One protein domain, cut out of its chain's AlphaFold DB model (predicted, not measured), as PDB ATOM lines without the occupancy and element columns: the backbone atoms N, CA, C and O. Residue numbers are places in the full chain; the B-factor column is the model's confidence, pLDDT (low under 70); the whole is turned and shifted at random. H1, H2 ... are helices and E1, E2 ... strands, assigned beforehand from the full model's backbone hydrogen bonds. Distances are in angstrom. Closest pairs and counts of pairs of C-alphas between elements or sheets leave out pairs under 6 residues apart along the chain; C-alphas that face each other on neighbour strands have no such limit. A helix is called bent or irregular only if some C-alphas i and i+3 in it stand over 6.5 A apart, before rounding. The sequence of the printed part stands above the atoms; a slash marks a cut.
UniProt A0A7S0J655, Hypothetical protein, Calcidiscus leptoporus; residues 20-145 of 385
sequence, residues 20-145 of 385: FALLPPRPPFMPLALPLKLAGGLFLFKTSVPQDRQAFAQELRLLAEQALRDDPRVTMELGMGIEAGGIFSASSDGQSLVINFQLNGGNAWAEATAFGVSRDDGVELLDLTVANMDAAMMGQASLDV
ATOM      1  N   PHE A  20      -3.917  -8.945 -14.990       37.22
ATOM      2  CA  PHE A  20      -5.148  -8.143 -15.089       37.22
ATOM      3  C   PHE A  20      -5.121  -6.861 -14.244       37.22
ATOM      4  O   PHE A  20      -5.834  -5.914 -14.558       37.22
ATOM      5  N   ALA A  21      -4.256  -6.774 -13.229       42.25
ATOM      6  CA  ALA A  21      -4.102  -5.576 -12.395       42.25
ATOM      7  C   ALA A  21      -3.323  -4.423 -13.071       42.25
ATOM      8  O   ALA A  21      -3.167  -3.360 -12.478       42.25
ATOM      9  N   LEU A  22      -2.802  -4.630 -14.289       51.53
ATOM     10  CA  LEU A  22      -1.957  -3.668 -15.014       51.53
ATOM     11  C   LEU A  22      -2.660  -2.977 -16.193       51.53
ATOM     12  O   LEU A  22      -2.063  -2.101 -16.823       51.53
ATOM     13  N   LEU A  23      -3.899  -3.359 -16.512       59.59
ATOM     14  CA  LEU A  23      -4.705  -2.647 -17.500       59.59
ATOM     15  C   LEU A  23      -5.462  -1.520 -16.787       59.59
ATOM     16  O   LEU A  23      -6.092  -1.781 -15.759       59.59
ATOM     17  N   PRO A  24      -5.400  -0.273 -17.283       71.19
ATOM     18  CA  PRO A  24      -6.188   0.796 -16.694       71.19
ATOM     19  C   PRO A  24      -7.679   0.463 -16.819       71.19
ATOM     20  O   PRO A  24      -8.088  -0.175 -17.797       71.19
ATOM     21  N   PRO A  25      -8.492   0.858 -15.826       75.25
ATOM     22  CA  PRO A  25      -9.915   0.568 -15.835       75.25
ATOM     23  C   PRO A  25     -10.566   1.182 -17.075       75.25
ATOM     24  O   PRO A  25     -10.267   2.312 -17.457       75.25
ATOM     25  N   ARG A  26     -11.474   0.434 -17.708       79.62
ATOM     26  CA  ARG A  26     -12.251   0.951 -18.835       79.62
ATOM     27  C   ARG A  26     -13.151   2.089 -18.328       79.62
ATOM     28  O   ARG A  26     -13.892   1.871 -17.366       79.62
ATOM     29  N   PRO A  27     -13.127   3.279 -18.949       80.69
ATOM     30  CA  PRO A  27     -13.969   4.384 -18.529       80.69
ATOM     31  C   PRO A  27     -15.438   4.001 -18.756       80.69
ATOM     32  O   PRO A  27     -15.745   3.284 -19.718       80.69
ATOM     33  N   PRO A  28     -16.361   4.451 -17.886       77.31
ATOM     34  CA  PRO A  28     -17.773   4.122 -18.015       77.31
ATOM     35  C   PRO A  28     -18.278   4.616 -19.371       77.31
ATOM     36  O   PRO A  28     -18.209   5.805 -19.685       77.31
ATOM     37  N   PHE A  29     -18.747   3.685 -20.195       78.06
ATOM     38  CA  PHE A  29     -19.171   3.949 -21.562       78.06
ATOM     39  C   PHE A  29     -20.622   3.507 -21.729       78.06
ATOM     40  O   PHE A  29     -20.939   2.332 -21.566       78.06
ATOM     41  N   MET A  30     -21.502   4.458 -22.039       72.69
ATOM     42  CA  MET A  30     -22.899   4.176 -22.355       72.69
ATOM     43  C   MET A  30     -23.076   4.229 -23.874       72.69
ATOM     44  O   MET A  30     -23.051   5.327 -24.439       72.69
ATOM     45  N   PRO A  31     -23.223   3.078 -24.557       67.44
ATOM     46  CA  PRO A  31     -23.449   3.076 -25.992       67.44
ATOM     47  C   PRO A  31     -24.785   3.754 -26.304       67.44
ATOM     48  O   PRO A  31     -25.808   3.483 -25.675       67.44
ATOM     49  N   LEU A  32     -24.786   4.637 -27.300       67.12
ATOM     50  CA  LEU A  32     -26.026   5.216 -27.807       67.12
ATOM     51  C   LEU A  32     -26.813   4.153 -28.582       67.12
ATOM     52  O   LEU A  32     -26.244   3.413 -29.386       67.12
ATOM     53  N   ALA A  33     -28.127   4.104 -28.376       65.38
ATOM     54  CA  ALA A  33     -28.994   3.227 -29.152       65.38
ATOM     55  C   ALA A  33     -29.015   3.649 -30.631       65.38
ATOM     56  O   ALA A  33     -28.961   4.839 -30.960       65.38
ATOM     57  N   LEU A  34     -29.141   2.669 -31.525       63.75
ATOM     58  CA  LEU A  34     -29.089   2.868 -32.974       63.75
ATOM     59  C   LEU A  34     -30.090   3.921 -33.506       63.75
ATOM     60  O   LEU A  34     -29.678   4.757 -34.310       63.75
ATOM     61  N   PRO A  35     -31.346   4.012 -33.012       62.94
ATOM     62  CA  PRO A  35     -32.259   5.083 -33.417       62.94
ATOM     63  C   PRO A  35     -31.733   6.493 -33.109       62.94
ATOM     64  O   PRO A  35     -31.903   7.398 -33.924       62.94
ATOM     65  N   LEU A  36     -31.046   6.688 -31.974       64.94
ATOM     66  CA  LEU A  36     -30.426   7.973 -31.632       64.94
ATOM     67  C   LEU A  36     -29.192   8.252 -32.498       64.94
ATOM     68  O   LEU A  36     -28.994   9.390 -32.922       64.94
ATOM     69  N   LYS A  37     -28.388   7.223 -32.797       68.00
ATOM     70  CA  LYS A  37     -27.226   7.328 -33.696       68.00
ATOM     71  C   LYS A  37     -27.644   7.762 -35.106       68.00
ATOM     72  O   LYS A  37     -27.015   8.644 -35.683       68.00
ATOM     73  N   LEU A  38     -28.733   7.190 -35.629       64.25
ATOM     74  CA  LEU A  38     -29.285   7.529 -36.945       64.25
ATOM     75  C   LEU A  38     -29.951   8.911 -36.964       64.25
ATOM     76  O   LEU A  38     -29.722   9.685 -37.891       64.25
ATOM     77  N   ALA A  39     -30.744   9.245 -35.941       59.47
ATOM     78  CA  ALA A  39     -31.435  10.533 -35.856       59.47
ATOM     79  C   ALA A  39     -30.476  11.716 -35.636       59.47
ATOM     80  O   ALA A  39     -30.749  12.830 -36.079       59.47
ATOM     81  N   GLY A  40     -29.350  11.483 -34.957       55.00
ATOM     82  CA  GLY A  40     -28.381  12.521 -34.620       55.00
ATOM     83  C   GLY A  40     -27.492  12.999 -35.769       55.00
ATOM     84  O   GLY A  40     -26.939  14.098 -35.682       55.00
ATOM     85  N   GLY A  41     -27.378  12.214 -36.846       52.53
ATOM     86  CA  GLY A  41     -26.649  12.574 -38.065       52.53
ATOM     87  C   GLY A  41     -25.250  13.181 -37.847       52.53
ATOM     88  O   GLY A  41     -24.620  13.044 -36.799       52.53
ATOM     89  N   LEU A  42     -24.768  13.912 -38.861       48.72
ATOM     90  CA  LEU A  42     -23.450  14.576 -38.900       48.72
ATOM     91  C   LEU A  42     -23.134  15.480 -37.689       48.72
ATOM     92  O   LEU A  42     -21.961  15.732 -37.406       48.72
ATOM     93  N   PHE A  43     -24.152  15.960 -36.969       46.72
ATOM     94  CA  PHE A  43     -23.990  16.866 -35.830       46.72
ATOM     95  C   PHE A  43     -23.489  16.161 -34.563       46.72
ATOM     96  O   PHE A  43     -22.695  16.752 -33.824       46.72
ATOM     97  N   LEU A  44     -23.873  14.898 -34.339       53.78
ATOM     98  CA  LEU A  44     -23.328  14.123 -33.222       53.78
ATOM     99  C   LEU A  44     -21.875  13.718 -33.492       53.78
ATOM    100  O   LEU A  44     -21.051  13.820 -32.588       53.78
ATOM    101  N   PHE A  45     -21.496  13.380 -34.730       57.12
ATOM    102  CA  PHE A  45     -20.148  12.851 -35.005       57.12
ATOM    103  C   PHE A  45     -19.012  13.821 -34.664       57.12
ATOM    104  O   PHE A  45     -17.973  13.423 -34.142       57.12
ATOM    105  N   LYS A  46     -19.208  15.115 -34.940       51.97
ATOM    106  CA  LYS A  46     -18.175  16.140 -34.731       51.97
ATOM    107  C   LYS A  46     -18.052  16.585 -33.269       51.97
ATOM    108  O   LYS A  46     -17.016  17.120 -32.884       51.97
ATOM    109  N   THR A  47     -19.101  16.384 -32.469       57.12
ATOM    110  CA  THR A  47     -19.177  16.820 -31.062       57.12
ATOM    111  C   THR A  47     -19.030  15.672 -30.062       57.12
ATOM    112  O   THR A  47     -18.862  15.926 -28.874       57.12
ATOM    113  N   SER A  48     -19.024  14.422 -30.536       69.44
ATOM    114  CA  SER A  48     -18.927  13.215 -29.703       69.44
ATOM    115  C   SER A  48     -17.591  13.043 -28.985       69.44
ATOM    116  O   SER A  48     -17.519  12.301 -28.010       69.44
ATOM    117  N   VAL A  49     -16.534  13.704 -29.463       79.06
ATOM    118  CA  VAL A  49     -15.200  13.671 -28.854       79.06
ATOM    119  C   VAL A  49     -14.814  15.092 -28.432       79.06
ATOM    120  O   VAL A  49     -14.843  15.991 -29.283       79.06
ATOM    121  N   PRO A  50     -14.415  15.314 -27.164       78.69
ATOM    122  CA  PRO A  50     -13.851  16.587 -26.715       78.69
ATOM    123  C   PRO A  50     -12.696  17.058 -27.617       78.69
ATOM    124  O   PRO A  50     -11.912  16.240 -28.098       78.69
ATOM    125  N   GLN A  51     -12.580  18.369 -27.868       81.38
ATOM    126  CA  GLN A  51     -11.584  18.916 -28.808       81.38
ATOM    127  C   GLN A  51     -10.139  18.549 -28.438       81.38
ATOM    128  O   GLN A  51      -9.346  18.233 -29.320       81.38
ATOM    129  N   ASP A  52      -9.819  18.521 -27.145       85.19
ATOM    130  CA  ASP A  52      -8.515  18.122 -26.603       85.19
ATOM    131  C   ASP A  52      -8.195  16.632 -26.823       85.19
ATOM    132  O   ASP A  52      -7.039  16.226 -26.747       85.19
ATOM    133  N   ARG A  53      -9.207  15.814 -27.143       85.56
ATOM    134  CA  ARG A  53      -9.094  14.361 -27.348       85.56
ATOM    135  C   ARG A  53      -9.238  13.915 -28.793       85.56
ATOM    136  O   ARG A  53      -9.111  12.724 -29.065       85.56
ATOM    137  N   GLN A  54      -9.456  14.835 -29.731       86.38
ATOM    138  CA  GLN A  54      -9.669  14.475 -31.134       86.38
ATOM    139  C   GLN A  54      -8.470  13.758 -31.759       86.38
ATOM    140  O   GLN A  54      -8.676  12.788 -32.480       86.38
ATOM    141  N   ALA A  55      -7.240  14.186 -31.461       88.12
ATOM    142  CA  ALA A  55      -6.037  13.538 -31.988       88.12
ATOM    143  C   ALA A  55      -5.919  12.081 -31.504       88.12
ATOM    144  O   ALA A  55      -5.794  11.171 -32.319       88.12
ATOM    145  N   PHE A  56      -6.083  11.854 -30.194       91.12
ATOM    146  CA  PHE A  56      -6.086  10.515 -29.599       91.12
ATOM    147  C   PHE A  56      -7.203   9.641 -30.194       91.12
ATOM    148  O   PHE A  56      -6.960   8.515 -30.617       91.12
ATOM    149  N   ALA A  57      -8.423  10.169 -30.307       89.50
ATOM    150  CA  ALA A  57      -9.538   9.429 -30.887       89.50
ATOM    151  C   ALA A  57      -9.306   9.051 -32.358       89.50
ATOM    152  O   ALA A  57      -9.677   7.956 -32.772       89.50
ATOM    153  N   GLN A  58      -8.688   9.933 -33.150       90.12
ATOM    154  CA  GLN A  58      -8.356   9.647 -34.547       90.12
ATOM    155  C   GLN A  58      -7.287   8.560 -34.668       90.12
ATOM    156  O   GLN A  58      -7.453   7.651 -35.479       90.12
ATOM    157  N   GLU A  59      -6.234   8.620 -33.856       90.75
ATOM    158  CA  GLU A  59      -5.165   7.618 -33.851       90.75
ATOM    159  C   GLU A  59      -5.681   6.248 -33.388       90.75
ATOM    160  O   GLU A  59      -5.469   5.244 -34.068       90.75
ATOM    161  N   LEU A  60      -6.469   6.212 -32.306       90.00
ATOM    162  CA  LEU A  60      -7.115   4.990 -31.823       90.00
ATOM    163  C   LEU A  60      -8.036   4.373 -32.884       90.00
ATOM    164  O   LEU A  60      -8.045   3.159 -33.079       90.00
ATOM    165  N   ARG A  61      -8.792   5.211 -33.600       91.25
ATOM    166  CA  ARG A  61      -9.671   4.781 -34.693       91.25
ATOM    167  C   ARG A  61      -8.882   4.184 -35.862       91.25
ATOM    168  O   ARG A  61      -9.319   3.182 -36.417       91.25
ATOM    169  N   LEU A  62      -7.739   4.767 -36.227       90.44
ATOM    170  CA  LEU A  62      -6.874   4.238 -37.290       90.44
ATOM    171  C   LEU A  62      -6.262   2.884 -36.906       90.44
ATOM    172  O   LEU A  62      -6.253   1.967 -37.725       90.44
ATOM    173  N   LEU A  63      -5.815   2.730 -35.656       88.69
ATOM    174  CA  LEU A  63      -5.334   1.442 -35.143       88.69
ATOM    175  C   LEU A  63      -6.439   0.383 -35.158       88.69
ATOM    176  O   LEU A  63      -6.196  -0.759 -35.549       88.69
ATOM    177  N   ALA A  64      -7.660   0.764 -34.778       89.38
ATOM    178  CA  ALA A  64      -8.809  -0.127 -34.825       89.38
ATOM    179  C   ALA A  64      -9.161  -0.529 -36.264       89.38
ATOM    180  O   ALA A  64      -9.354  -1.709 -36.529       89.38
ATOM    181  N   GLU A  65      -9.181   0.412 -37.211       87.69
ATOM    182  CA  GLU A  65      -9.402   0.123 -38.635       87.69
ATOM    183  C   GLU A  65      -8.386  -0.885 -39.181       87.69
ATOM    184  O   GLU A  65      -8.764  -1.850 -39.847       87.69
ATOM    185  N   GLN A  66      -7.105  -0.693 -38.863       87.75
ATOM    186  CA  GLN A  66      -6.052  -1.611 -39.283       87.75
ATOM    187  C   GLN A  66      -6.248  -3.006 -38.671       87.75
ATOM    188  O   GLN A  66      -6.214  -3.999 -39.394       87.75
ATOM    189  N   ALA A  67      -6.547  -3.086 -37.370       85.38
ATOM    190  CA  ALA A  67      -6.820  -4.357 -36.698       85.38
ATOM    191  C   ALA A  67      -8.032  -5.098 -37.295       85.38
ATOM    192  O   ALA A  67      -8.006  -6.321 -37.411       85.38
ATOM    193  N   LEU A  68      -9.074  -4.372 -37.719       84.81
ATOM    194  CA  LEU A  68     -10.246  -4.952 -38.388       84.81
ATOM    195  C   LEU A  68      -9.911  -5.521 -39.766       84.81
ATOM    196  O   LEU A  68     -10.418  -6.580 -40.126       84.81
ATOM    197  N   ARG A  69      -9.070  -4.827 -40.540       83.06
ATOM    198  CA  ARG A  69      -8.616  -5.307 -41.854       83.06
ATOM    199  C   ARG A  69      -7.731  -6.539 -41.740       83.06
ATOM    200  O   ARG A  69      -7.814  -7.423 -42.591       83.06
ATOM    201  N   ASP A  70      -6.916  -6.592 -40.694       81.75
ATOM    202  CA  ASP A  70      -5.985  -7.688 -40.456       81.75
ATOM    203  C   ASP A  70      -6.667  -8.937 -39.868       81.75
ATOM    204  O   ASP A  70      -6.061 -10.009 -39.886       81.75
ATOM    205  N   ASP A  71      -7.913  -8.838 -39.374       75.38
ATOM    206  CA  ASP A  71      -8.692  -9.982 -38.880       75.38
ATOM    207  C   ASP A  71      -9.504 -10.643 -40.022       75.38
ATOM    208  O   ASP A  71     -10.500 -10.085 -40.506       75.38
ATOM    209  N   PRO A  72      -9.150 -11.878 -40.441       69.06
ATOM    210  CA  PRO A  72      -9.866 -12.589 -41.499       69.06
ATOM    211  C   PRO A  72     -11.336 -12.857 -41.159       69.06
ATOM    212  O   PRO A  72     -12.164 -12.983 -42.053       69.06
ATOM    213  N   ARG A  73     -11.692 -12.950 -39.871       68.88
ATOM    214  CA  ARG A  73     -13.075 -13.215 -39.442       68.88
ATOM    215  C   ARG A  73     -13.959 -12.009 -39.722       68.88
ATOM    216  O   ARG A  73     -15.064 -12.164 -40.230       68.88
ATOM    217  N   VAL A  74     -13.439 -10.816 -39.443       69.31
ATOM    218  CA  VAL A  74     -14.139  -9.552 -39.681       69.31
ATOM    219  C   VAL A  74     -14.325  -9.337 -41.182       69.31
ATOM    220  O   VAL A  74     -15.433  -9.050 -41.626       69.31
ATOM    221  N   THR A  75     -13.281  -9.548 -41.984       68.56
ATOM    222  CA  THR A  75     -13.373  -9.415 -43.449       68.56
ATOM    223  C   THR A  75     -14.262 -10.482 -44.095       68.56
ATOM    224  O   THR A  75     -14.924 -10.198 -45.091       68.56
ATOM    225  N   MET A  76     -14.362 -11.684 -43.518       64.12
ATOM    226  CA  MET A  76     -15.322 -12.705 -43.955       64.12
ATOM    227  C   MET A  76     -16.780 -12.347 -43.638       64.12
ATOM    228  O   MET A  76     -17.668 -12.696 -44.417       64.12
ATOM    229  N   GLU A  77     -17.048 -11.692 -42.505       67.88
ATOM    230  CA  GLU A  77     -18.413 -11.347 -42.085       67.88
ATOM    231  C   GLU A  77     -18.907 -10.027 -42.679       67.88
ATOM    232  O   GLU A  77     -20.043  -9.949 -43.149       67.88
ATOM    233  N   LEU A  78     -18.059  -8.998 -42.676       70.75
ATOM    234  CA  LEU A  78     -18.409  -7.660 -43.143       70.75
ATOM    235  C   LEU A  78     -17.997  -7.415 -44.595       70.75
ATOM    236  O   LEU A  78     -18.612  -6.583 -45.251       70.75
ATOM    237  N   GLY A  79     -17.036  -8.162 -45.138       66.62
ATOM    238  CA  GLY A  79     -16.516  -8.000 -46.498       66.62
ATOM    239  C   GLY A  79     -15.153  -7.301 -46.554       66.62
ATOM    240  O   GLY A  79     -14.615  -6.832 -45.554       66.62
ATOM    241  N   MET A  80     -14.579  -7.239 -47.759       70.81
ATOM    242  CA  MET A  80     -13.311  -6.546 -48.023       70.81
ATOM    243  C   MET A  80     -13.508  -5.023 -48.084       70.81
ATOM    244  O   MET A  80     -14.574  -4.545 -48.470       70.81
ATOM    245  N   GLY A  81     -12.451  -4.263 -47.775       74.81
ATOM    246  CA  GLY A  81     -12.460  -2.798 -47.894       74.81
ATOM    247  C   GLY A  81     -13.167  -2.082 -46.742       74.81
ATOM    248  O   GLY A  81     -13.820  -1.070 -46.966       74.81
ATOM    249  N   ILE A  82     -13.062  -2.620 -45.524       79.50
ATOM    250  CA  ILE A  82     -13.578  -1.974 -44.312       79.50
ATOM    251  C   ILE A  82     -12.803  -0.676 -44.066       79.50
ATOM    252  O   ILE A  82     -11.571  -0.651 -44.125       79.50
ATOM    253  N   GLU A  83     -13.524   0.394 -43.775       80.88
ATOM    254  CA  GLU A  83     -13.029   1.730 -43.469       80.88
ATOM    255  C   GLU A  83     -13.707   2.221 -42.192       80.88
ATOM    256  O   GLU A  83     -14.917   2.060 -42.016       80.88
ATOM    257  N   ALA A  84     -12.965   2.851 -41.283       82.44
ATOM    258  CA  ALA A  84     -13.609   3.485 -40.147       82.44
ATOM    259  C   ALA A  84     -14.355   4.741 -40.618       82.44
ATOM    260  O   ALA A  84     -13.813   5.610 -41.305       82.44
ATOM    261  N   GLY A  85     -15.610   4.860 -40.206       81.44
ATOM    262  CA  GLY A  85     -16.461   6.026 -40.391       81.44
ATOM    263  C   GLY A  85     -16.384   7.008 -39.222       81.44
ATOM    264  O   GLY A  85     -15.357   7.139 -38.548       81.44
ATOM    265  N   GLY A  86     -17.481   7.742 -39.012       80.50
ATOM    266  CA  GLY A  86     -17.602   8.740 -37.948       80.50
ATOM    267  C   GLY A  86     -17.707   8.116 -36.554       80.50
ATOM    268  O   GLY A  86     -18.254   7.026 -36.393       80.50
ATOM    269  N   ILE A  87     -17.194   8.824 -35.544       83.00
ATOM    270  CA  ILE A  87     -17.294   8.432 -34.130       83.00
ATOM    271  C   ILE A  87     -18.655   8.890 -33.590       83.00
ATOM    272  O   ILE A  87     -18.971  10.073 -33.644       83.00
ATOM    273  N   PHE A  88     -19.450   7.958 -33.071       79.56
ATOM    274  CA  PHE A  88     -20.793   8.177 -32.523       79.56
ATOM    275  C   PHE A  88     -20.801   8.660 -31.079       79.56
ATOM    276  O   PHE A  88     -21.745   9.307 -30.642       79.56
ATOM    277  N   SER A  89     -19.817   8.218 -30.305       81.75
ATOM    278  CA  SER A  89     -19.711   8.506 -28.878       81.75
ATOM    279  C   SER A  89     -18.304   8.184 -28.403       81.75
ATOM    280  O   SER A  89     -17.633   7.308 -28.960       81.75
ATOM    281  N   ALA A  90     -17.866   8.897 -27.373       86.69
ATOM    282  CA  ALA A  90     -16.609   8.635 -26.703       86.69
ATOM    283  C   ALA A  90     -16.732   8.856 -25.194       86.69
ATOM    284  O   ALA A  90     -17.519   9.685 -24.740       86.69
ATOM    285  N   SER A  91     -15.931   8.125 -24.425       86.88
ATOM    286  CA  SER A  91     -15.771   8.311 -22.982       86.88
ATOM    287  C   SER A  91     -14.292   8.237 -22.630       86.88
ATOM    288  O   SER A  91     -13.581   7.370 -23.137       86.88
ATOM    289  N   SER A  92     -13.819   9.158 -21.794       85.88
ATOM    290  CA  SER A  92     -12.415   9.248 -21.393       85.88
ATOM    291  C   SER A  92     -12.303   9.562 -19.909       85.88
ATOM    292  O   SER A  92     -13.082  10.350 -19.379       85.88
ATOM    293  N   ASP A  93     -11.297   8.983 -19.261       84.75
ATOM    294  CA  ASP A  93     -10.869   9.316 -17.894       84.75
ATOM    295  C   ASP A  93      -9.579  10.160 -17.869       84.75
ATOM    296  O   ASP A  93      -9.013  10.433 -16.813       84.75
ATOM    297  N   GLY A  94      -9.100  10.565 -19.045       81.19
ATOM    298  CA  GLY A  94      -7.903  11.365 -19.225       81.19
ATOM    299  C   GLY A  94      -6.670  10.602 -19.716       81.19
ATOM    300  O   GLY A  94      -5.879  11.189 -20.453       81.19
ATOM    301  N   GLN A  95      -6.500   9.323 -19.383       84.44
ATOM    302  CA  GLN A  95      -5.404   8.490 -19.918       84.44
ATOM    303  C   GLN A  95      -5.917   7.408 -20.862       84.44
ATOM    304  O   GLN A  95      -5.205   6.968 -21.762       84.44
ATOM    305  N   SER A  96      -7.172   7.018 -20.690       88.25
ATOM    306  CA  SER A  96      -7.852   6.017 -21.478       88.25
ATOM    307  C   SER A  96      -9.023   6.626 -22.249       88.25
ATOM    308  O   SER A  96      -9.535   7.710 -21.934       88.25
ATOM    309  N   LEU A  97      -9.406   5.954 -23.328       89.00
ATOM    310  CA  LEU A  97     -10.464   6.390 -24.222       89.00
ATOM    311  C   LEU A  97     -11.200   5.175 -24.774       89.00
ATOM    312  O   LEU A  97     -10.591   4.259 -25.323       89.00
ATOM    313  N   VAL A  98     -12.522   5.204 -24.661       88.81
ATOM    314  CA  VAL A  98     -13.427   4.313 -25.386       88.81
ATOM    315  C   VAL A  98     -14.115   5.135 -26.459       88.81
ATOM    316  O   VAL A  98     -14.668   6.191 -26.158       88.81
ATOM    317  N   ILE A  99     -14.097   4.651 -27.695       88.69
ATOM    318  CA  ILE A  99     -14.827   5.234 -28.820       88.69
ATOM    319  C   ILE A  99     -15.740   4.183 -29.438       88.69
ATOM    320  O   ILE A  99     -15.366   3.020 -29.555       88.69
ATOM    321  N   ASN A 100     -16.917   4.602 -29.883       88.19
ATOM    322  CA  ASN A 100     -17.790   3.799 -30.734       88.19
ATOM    323  C   ASN A 100     -17.941   4.520 -32.071       88.19
ATOM    324  O   ASN A 100     -18.202   5.723 -32.094       88.19
ATOM    325  N   PHE A 101     -17.724   3.815 -33.173       85.19
ATOM    326  CA  PHE A 101     -17.662   4.405 -34.506       85.19
ATOM    327  C   PHE A 101     -18.276   3.492 -35.563       85.19
ATOM    328  O   PHE A 101     -18.396   2.281 -35.381       85.19
ATOM    329  N   GLN A 102     -18.689   4.099 -36.671       84.81
ATOM    330  CA  GLN A 102     -19.269   3.381 -37.798       84.81
ATOM    331  C   GLN A 102     -18.193   2.600 -38.541       84.81
ATOM    332  O   GLN A 102     -17.101   3.122 -38.745       84.81
ATOM    333  N   LEU A 103     -18.517   1.409 -39.028       82.19
ATOM    334  CA  LEU A 103     -17.745   0.756 -40.074       82.19
ATOM    335  C   LEU A 103     -18.415   1.021 -41.420       82.19
ATOM    336  O   LEU A 103     -19.599   0.740 -41.620       82.19
ATOM    337  N   ASN A 104     -17.645   1.622 -42.316       75.00
ATOM    338  CA  ASN A 104     -17.994   1.855 -43.704       75.00
ATOM    339  C   ASN A 104     -17.293   0.811 -44.577       75.00
ATOM    340  O   ASN A 104     -16.247   0.284 -44.211       75.00
ATOM    341  N   GLY A 105     -17.851   0.533 -45.750       62.75
ATOM    342  CA  GLY A 105     -17.303  -0.483 -46.647       62.75
ATOM    343  C   GLY A 105     -17.743  -1.904 -46.293       62.75
ATOM    344  O   GLY A 105     -18.349  -2.155 -45.252       62.75
ATOM    345  N   GLY A 106     -17.494  -2.836 -47.214       57.69
ATOM    346  CA  GLY A 106     -18.034  -4.191 -47.136       57.69
ATOM    347  C   GLY A 106     -19.511  -4.312 -47.553       57.69
ATOM    348  O   GLY A 106     -20.090  -3.413 -48.162       57.69
ATOM    349  N   ASN A 107     -20.117  -5.465 -47.267       53.03
ATOM    350  CA  ASN A 107     -21.490  -5.803 -47.650       53.03
ATOM    351  C   ASN A 107     -22.529  -5.401 -46.593       53.03
ATOM    352  O   ASN A 107     -23.716  -5.425 -46.917       53.03
ATOM    353  N   ALA A 108     -22.113  -5.050 -45.367       63.88
ATOM    354  CA  ALA A 108     -23.000  -4.824 -44.226       63.88
ATOM    355  C   ALA A 108     -22.652  -3.589 -43.395       63.88
ATOM    356  O   ALA A 108     -21.487  -3.271 -43.188       63.88
ATOM    357  N   TRP A 109     -23.690  -2.933 -42.865       72.25
ATOM    358  CA  TRP A 109     -23.521  -1.913 -41.835       72.25
ATOM    359  C   TRP A 109     -23.126  -2.574 -40.510       72.25
ATOM    360  O   TRP A 109     -23.766  -3.537 -40.071       72.25
ATOM    361  N   ALA A 110     -22.095  -2.033 -39.870       78.56
ATOM    362  CA  ALA A 110     -21.640  -2.447 -38.553       78.56
ATOM    363  C   ALA A 110     -21.109  -1.244 -37.768       78.56
ATOM    364  O   ALA A 110     -20.770  -0.199 -38.329       78.56
ATOM    365  N   GLU A 111     -21.009  -1.414 -36.459       85.00
ATOM    366  CA  GLU A 111     -20.317  -0.496 -35.570       85.00
ATOM    367  C   GLU A 111     -19.189  -1.215 -34.841       85.00
ATOM    368  O   GLU A 111     -19.247  -2.420 -34.591       85.00
ATOM    369  N   ALA A 112     -18.157  -0.460 -34.495       85.94
ATOM    370  CA  ALA A 112     -17.044  -0.942 -33.702       85.94
ATOM    371  C   ALA A 112     -16.908  -0.111 -32.431       85.94
ATOM    372  O   ALA A 112     -17.088   1.109 -32.449       85.94
ATOM    373  N   THR A 113     -16.561  -0.774 -31.332       88.88
ATOM    374  CA  THR A 113     -16.181  -0.130 -30.078       88.88
ATOM    375  C   THR A 113     -14.716  -0.424 -29.808       88.88
ATOM    376  O   THR A 113     -14.347  -1.572 -29.586       88.88
ATOM    377  N   ALA A 114     -13.882   0.612 -29.820       88.81
ATOM    378  CA  ALA A 114     -12.464   0.514 -29.505       88.81
ATOM    379  C   ALA A 114     -12.186   1.111 -28.127       88.81
ATOM    380  O   ALA A 114     -12.723   2.162 -27.777       88.81
ATOM    381  N   PHE A 115     -11.315   0.463 -27.369       88.19
ATOM    382  CA  PHE A 115     -10.770   0.956 -26.114       88.19
ATOM    383  C   PHE A 115      -9.253   1.002 -26.215       88.19
ATOM    384  O   PHE A 115      -8.614   0.018 -26.586       88.19
ATOM    385  N   GLY A 116      -8.673   2.139 -25.860       88.62
ATOM    386  CA  GLY A 116      -7.234   2.309 -25.860       88.62
ATOM    387  C   GLY A 116      -6.756   3.301 -24.823       88.62
ATOM    388  O   GLY A 116      -7.542   3.949 -24.128       88.62
ATOM    389  N   VAL A 117      -5.440   3.404 -24.724       90.56
ATOM    390  CA  VAL A 117      -4.742   4.263 -23.767       90.56
ATOM    391  C   VAL A 117      -3.706   5.105 -24.483       90.56
ATOM    392  O   VAL A 117      -3.087   4.659 -25.445       90.56
ATOM    393  N   SER A 118      -3.522   6.326 -24.001       88.88
ATOM    394  CA  SER A 118      -2.422   7.183 -24.416       88.88
ATOM    395  C   SER A 118      -1.252   6.962 -23.462       88.88
ATOM    396  O   SER A 118      -1.404   7.055 -22.242       88.88
ATOM    397  N   ARG A 119      -0.095   6.632 -24.027       87.38
ATOM    398  CA  ARG A 119       1.179   6.459 -23.331       87.38
ATOM    399  C   ARG A 119       2.219   7.414 -23.914       87.38
ATOM    400  O   ARG A 119       2.003   8.018 -24.963       87.38
ATOM    401  N   ASP A 120       3.366   7.512 -23.251       81.25
ATOM    402  CA  ASP A 120       4.486   8.349 -23.701       81.25
ATOM    403  C   ASP A 120       5.034   7.921 -25.080       81.25
ATOM    404  O   ASP A 120       5.593   8.743 -25.804       81.25
ATOM    405  N   ASP A 121       4.867   6.645 -25.447       80.44
ATOM    406  CA  ASP A 121       5.290   6.043 -26.716       80.44
ATOM    407  C   ASP A 121       4.209   6.056 -27.814       80.44
ATOM    408  O   ASP A 121       4.484   5.624 -28.935       80.44
ATOM    409  N   GLY A 122       3.015   6.587 -27.531       87.50
ATOM    410  CA  GLY A 122       1.917   6.721 -28.491       87.50
ATOM    411  C   GLY A 122       0.592   6.154 -27.984       87.50
ATOM    412  O   GLY A 122       0.366   6.006 -26.779       87.50
ATOM    413  N   VAL A 123      -0.319   5.862 -28.911       89.00
ATOM    414  CA  VAL A 123      -1.624   5.277 -28.595       89.00
ATOM    415  C   VAL A 123      -1.583   3.754 -28.701       89.00
ATOM    416  O   VAL A 123      -1.147   3.195 -29.702       89.00
ATOM    417  N   GLU A 124      -2.091   3.067 -27.676       88.38
ATOM    418  CA  GLU A 124      -2.224   1.609 -27.658       88.38
ATOM    419  C   GLU A 124      -3.706   1.210 -27.688       88.38
ATOM    420  O   GLU A 124      -4.492   1.637 -26.840       88.38
ATOM    421  N   LEU A 125      -4.083   0.361 -28.648       86.56
ATOM    422  CA  LEU A 125      -5.397  -0.280 -28.714       86.56
ATOM    423  C   LEU A 125      -5.399  -1.522 -27.809       86.56
ATOM    424  O   LEU A 125      -4.592  -2.432 -28.005       86.56
ATOM    425  N   LEU A 126      -6.291  -1.550 -26.819       81.62
ATOM    426  CA  LEU A 126      -6.357  -2.589 -25.785       81.62
ATOM    427  C   LEU A 126      -7.530  -3.550 -25.954       81.62
ATOM    428  O   LEU A 126      -7.400  -4.720 -25.603       81.62
ATOM    429  N   ASP A 127      -8.658  -3.061 -26.464       81.62
ATOM    430  CA  ASP A 127      -9.843  -3.868 -26.752       81.62
ATOM    431  C   ASP A 127     -10.569  -3.316 -27.986       81.62
ATOM    432  O   ASP A 127     -10.550  -2.111 -28.257       81.62
ATOM    433  N   LEU A 128     -11.166  -4.214 -28.764       84.81
ATOM    434  CA  LEU A 128     -11.891  -3.893 -29.981       84.81
ATOM    435  C   LEU A 128     -13.001  -4.912 -30.207       84.81
ATOM    436  O   LEU A 128     -12.746  -6.090 -30.460       84.81
ATOM    437  N   THR A 129     -14.232  -4.420 -30.200       84.31
ATOM    438  CA  THR A 129     -15.426  -5.229 -30.427       84.31
ATOM    439  C   THR A 129     -16.212  -4.697 -31.615       84.31
ATOM    440  O   THR A 129     -16.188  -3.502 -31.914       84.31
ATOM    441  N   VAL A 130     -16.903  -5.589 -32.320       82.00
ATOM    442  CA  VAL A 130     -17.707  -5.280 -33.505       82.00
ATOM    443  C   VAL A 130     -19.127  -5.787 -33.300       82.00
ATOM    444  O   VAL A 130     -19.349  -6.927 -32.879       82.00
ATOM    445  N   ALA A 131     -20.100  -4.941 -33.619       78.38
ATOM    446  CA  ALA A 131     -21.519  -5.253 -33.616       78.38
ATOM    447  C   ALA A 131     -22.095  -5.029 -35.018       78.38
ATOM    448  O   ALA A 131     -21.991  -3.936 -35.578       78.38
ATOM    449  N   ASN A 132     -22.714  -6.056 -35.599       74.12
ATOM    450  CA  ASN A 132     -23.534  -5.869 -36.797       74.12
ATOM    451  C   ASN A 132     -24.808  -5.060 -36.468       74.12
ATOM    452  O   ASN A 132     -25.123  -4.827 -35.302       74.12
ATOM    453  N   MET A 133     -25.556  -4.633 -37.490       67.12
ATOM    454  CA  MET A 133     -26.770  -3.821 -37.310       67.12
ATOM    455  C   MET A 133     -27.772  -4.416 -36.304       67.12
ATOM    456  O   MET A 133     -28.310  -3.683 -35.476       67.12
ATOM    457  N   ASP A 134     -27.993  -5.731 -36.347       63.50
ATOM    458  CA  ASP A 134     -28.938  -6.415 -35.460       63.50
ATOM    459  C   ASP A 134     -28.455  -6.399 -34.000       63.50
ATOM    460  O   ASP A 134     -29.220  -6.073 -33.090       63.50
ATOM    461  N   ALA A 135     -27.168  -6.674 -33.770       60.47
ATOM    462  CA  ALA A 135     -26.561  -6.612 -32.444       60.47
ATOM    463  C   ALA A 135     -26.542  -5.172 -31.905       60.47
ATOM    464  O   ALA A 135     -26.908  -4.933 -30.756       60.47
ATOM    465  N   ALA A 136     -26.234  -4.193 -32.757       59.22
ATOM    466  CA  ALA A 136     -26.238  -2.777 -32.407       59.22
ATOM    467  C   ALA A 136     -27.642  -2.248 -32.054       59.22
ATOM    468  O   ALA A 136     -27.784  -1.430 -31.143       59.22
ATOM    469  N   MET A 137     -28.695  -2.737 -32.724       59.19
ATOM    470  CA  MET A 137     -30.092  -2.436 -32.374       59.19
ATOM    471  C   MET A 137     -30.467  -2.956 -30.982       59.19
ATOM    472  O   MET A 137     -31.241  -2.310 -30.278       59.19
ATOM    473  N   MET A 138     -29.893  -4.091 -30.581       56.91
ATOM    474  CA  MET A 138     -30.111  -4.723 -29.276       56.91
ATOM    475  C   MET A 138     -29.128  -4.236 -28.194       56.91
ATOM    476  O   MET A 138     -29.221  -4.673 -27.048       56.91
ATOM    477  N   GLY A 139     -28.183  -3.346 -28.532       54.19
ATOM    478  CA  GLY A 139     -27.130  -2.881 -27.619       54.19
ATOM    479  C   GLY A 139     -26.102  -3.959 -27.251       54.19
ATOM    480  O   GLY A 139     -25.469  -3.872 -26.202       54.19
ATOM    481  N   GLN A 140     -25.956  -4.986 -28.088       54.66
ATOM    482  CA  GLN A 140     -25.074  -6.130 -27.878       54.66
ATOM    483  C   GLN A 140     -23.836  -6.050 -28.781       54.66
ATOM    484  O   GLN A 140     -23.890  -5.519 -29.889       54.66
ATOM    485  N   ALA A 141     -22.717  -6.611 -28.319       56.19
ATOM    486  CA  ALA A 141     -21.541  -6.854 -29.154       56.19
ATOM    487  C   ALA A 141     -21.656  -8.232 -29.822       56.19
ATOM    488  O   ALA A 141     -22.134  -9.178 -29.197       56.19
ATOM    489  N   SER A 142     -21.226  -8.354 -31.084       58.53
ATOM    490  CA  SER A 142     -21.300  -9.623 -31.826       58.53
ATOM    491  C   SER A 142     -19.959 -10.348 -31.965       58.53
ATOM    492  O   SER A 142     -19.956 -11.563 -32.155       58.53
ATOM    493  N   LEU A 143     -18.827  -9.636 -31.877       53.25
ATOM    494  CA  LEU A 143     -17.505 -10.209 -32.132       53.25
ATOM    495  C   LEU A 143     -16.381  -9.432 -31.428       53.25
ATOM    496  O   LEU A 143     -16.272  -8.223 -31.616       53.25
ATOM    497  N   ASP A 144     -15.491 -10.143 -30.731       65.94
ATOM    498  CA  ASP A 144     -14.226  -9.596 -30.220       65.94
ATOM    499  C   ASP A 144     -13.082  -9.822 -31.220       65.94
ATOM    500  O   ASP A 144     -12.843 -10.937 -31.719       65.94
ATOM    501  N   VAL A 145     -12.345  -8.753 -31.511       54.47
ATOM    502  CA  VAL A 145     -11.251  -8.744 -32.486       54.47
ATOM    503  C   VAL A 145      -9.942  -9.085 -31.789       54.47
ATOM    504  O   VAL A 145      -9.597  -8.530 -30.748       54.47
TER     505      VAL A 145
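AT A GLANCE: This is residues 20 to 145 of the 385 residues of the protein "Hypothetical protein" of Calcidiscus leptoporus (UniProt A0A7S0J655). A strongly twisted sheet of four strands, E1 to E4, curls round one long helix, H2, while the other helices sit at its margins: H1 packs at the E1 edge, H3 follows at the last end of H2, and the small H4 follows E4. The unnamed first stretch, residues 20 to 33, runs over the other face of the sheet from H2, and the last residues fold back so that 143 to 144 pair with E4. The printed part has 126 residues, with four named helices and four named strands in the order H1 H2 H3 E1 E2 E3 E4 H4. The sheet has the order E1 - E2 - E3 - E4, all antiparallel, and the class is mixed, helices and strands. The whole is compact, with a radius of gyration of the C-alphas of 13.8 A and spans of 38 by 32 by 24 A.

IN THESE COORDINATES: Residues 20 to 33 hold no named element, and their C-alphas lie 10 to 24 A from the mean of all C-alphas. H1, residues 34 to 47, begins with C-alpha 34 at (-29.089, 2.868, -32.974) and is 17.2 A long; it is irregular, with C-alphas 39 and 42 9.5 A apart. H2, residues 51 to 70, is 29.6 A long from C-alpha 51 at (-11.584, 18.916, -28.808); it too is irregular, with C-alphas 52 and 55 7.5 A apart. H3 is residues 72 to 78. Then come E1, residues 83 to 92, 23.3 A; E2, residues 96 to 104, 24.8 A; E3, residues 110 to 119, 28.8 A; and E4, residues 122 to 132, 29.6 A. E1 bends by 71 degrees at residue 88, and E4 by 56 degrees at residue 126. H4, residues 133 to 137, ends with C-alpha 137 at (-30.092, -2.436, -32.374).

HOW THE PARTS SIT: E1 E2 E3 E4 are a meander, each strand the antiparallel neighbour of the one before, and each successive pair is a hairpin. E1 and E4 are the edge strands. N 85 and O 102 are 2.7 A apart between E1 and E2, N 99 and O 114 are 2.8 A apart between E2 and E3, and N 113 and O 129 are 2.8 A apart between E3 and E4. The sheet curls round H2, and with H2 on one face it makes two layers, a helix layer and a sheet layer. The closest C-alphas of H2 and E1 are those of Glu 65 and Ala 84, 5.6 A apart; those of H2 and E4 are Leu 60 and Leu 125, 6.4 A apart. H1 is on the sheet at a height of 8.7 A, only just over E1 and E2 with 3 C-alphas on each. It runs across the strands, at 84 degrees to E1 on the local plane; Phe 45 and Phe 88 have the closest C-alphas of H1 and E1, 5.3 A apart. H3 only grazes the sheet with residues 74 to 78, and H4 with residues 133 to 137. H2, with residues 68 to 69 alone, and H3 touch only at the corner, and only just, with 3 pairs of C-alphas within 8 A; the closest are those of Leu 68 and Val 74, 6.2 A. H1, with residues 34 to 35 alone, and H4 only just touch, with 3 such pairs; the closest C-alphas are those of Leu 34 and Met 137, 5.4 A apart. H1 and H2 are apart. In H3 and H4 every O i to N i+4 pair is within hydrogen-bond range, in H2 14 of 16, and in H1 4 of 10, beside 4 of 11 O i to N i+3 pairs.

THE WHOLE: The two C-alphas farthest apart are those of Ala 21 and Ala 39, 39.5 A. The printed part has no cut, and the links between named elements are tight. Mean pLDDT of the printed part is 74.8; it is under 70 at residues 20 to 23, 31 to 48, 72 to 77, 79, 105 to 108 and 133 to 145.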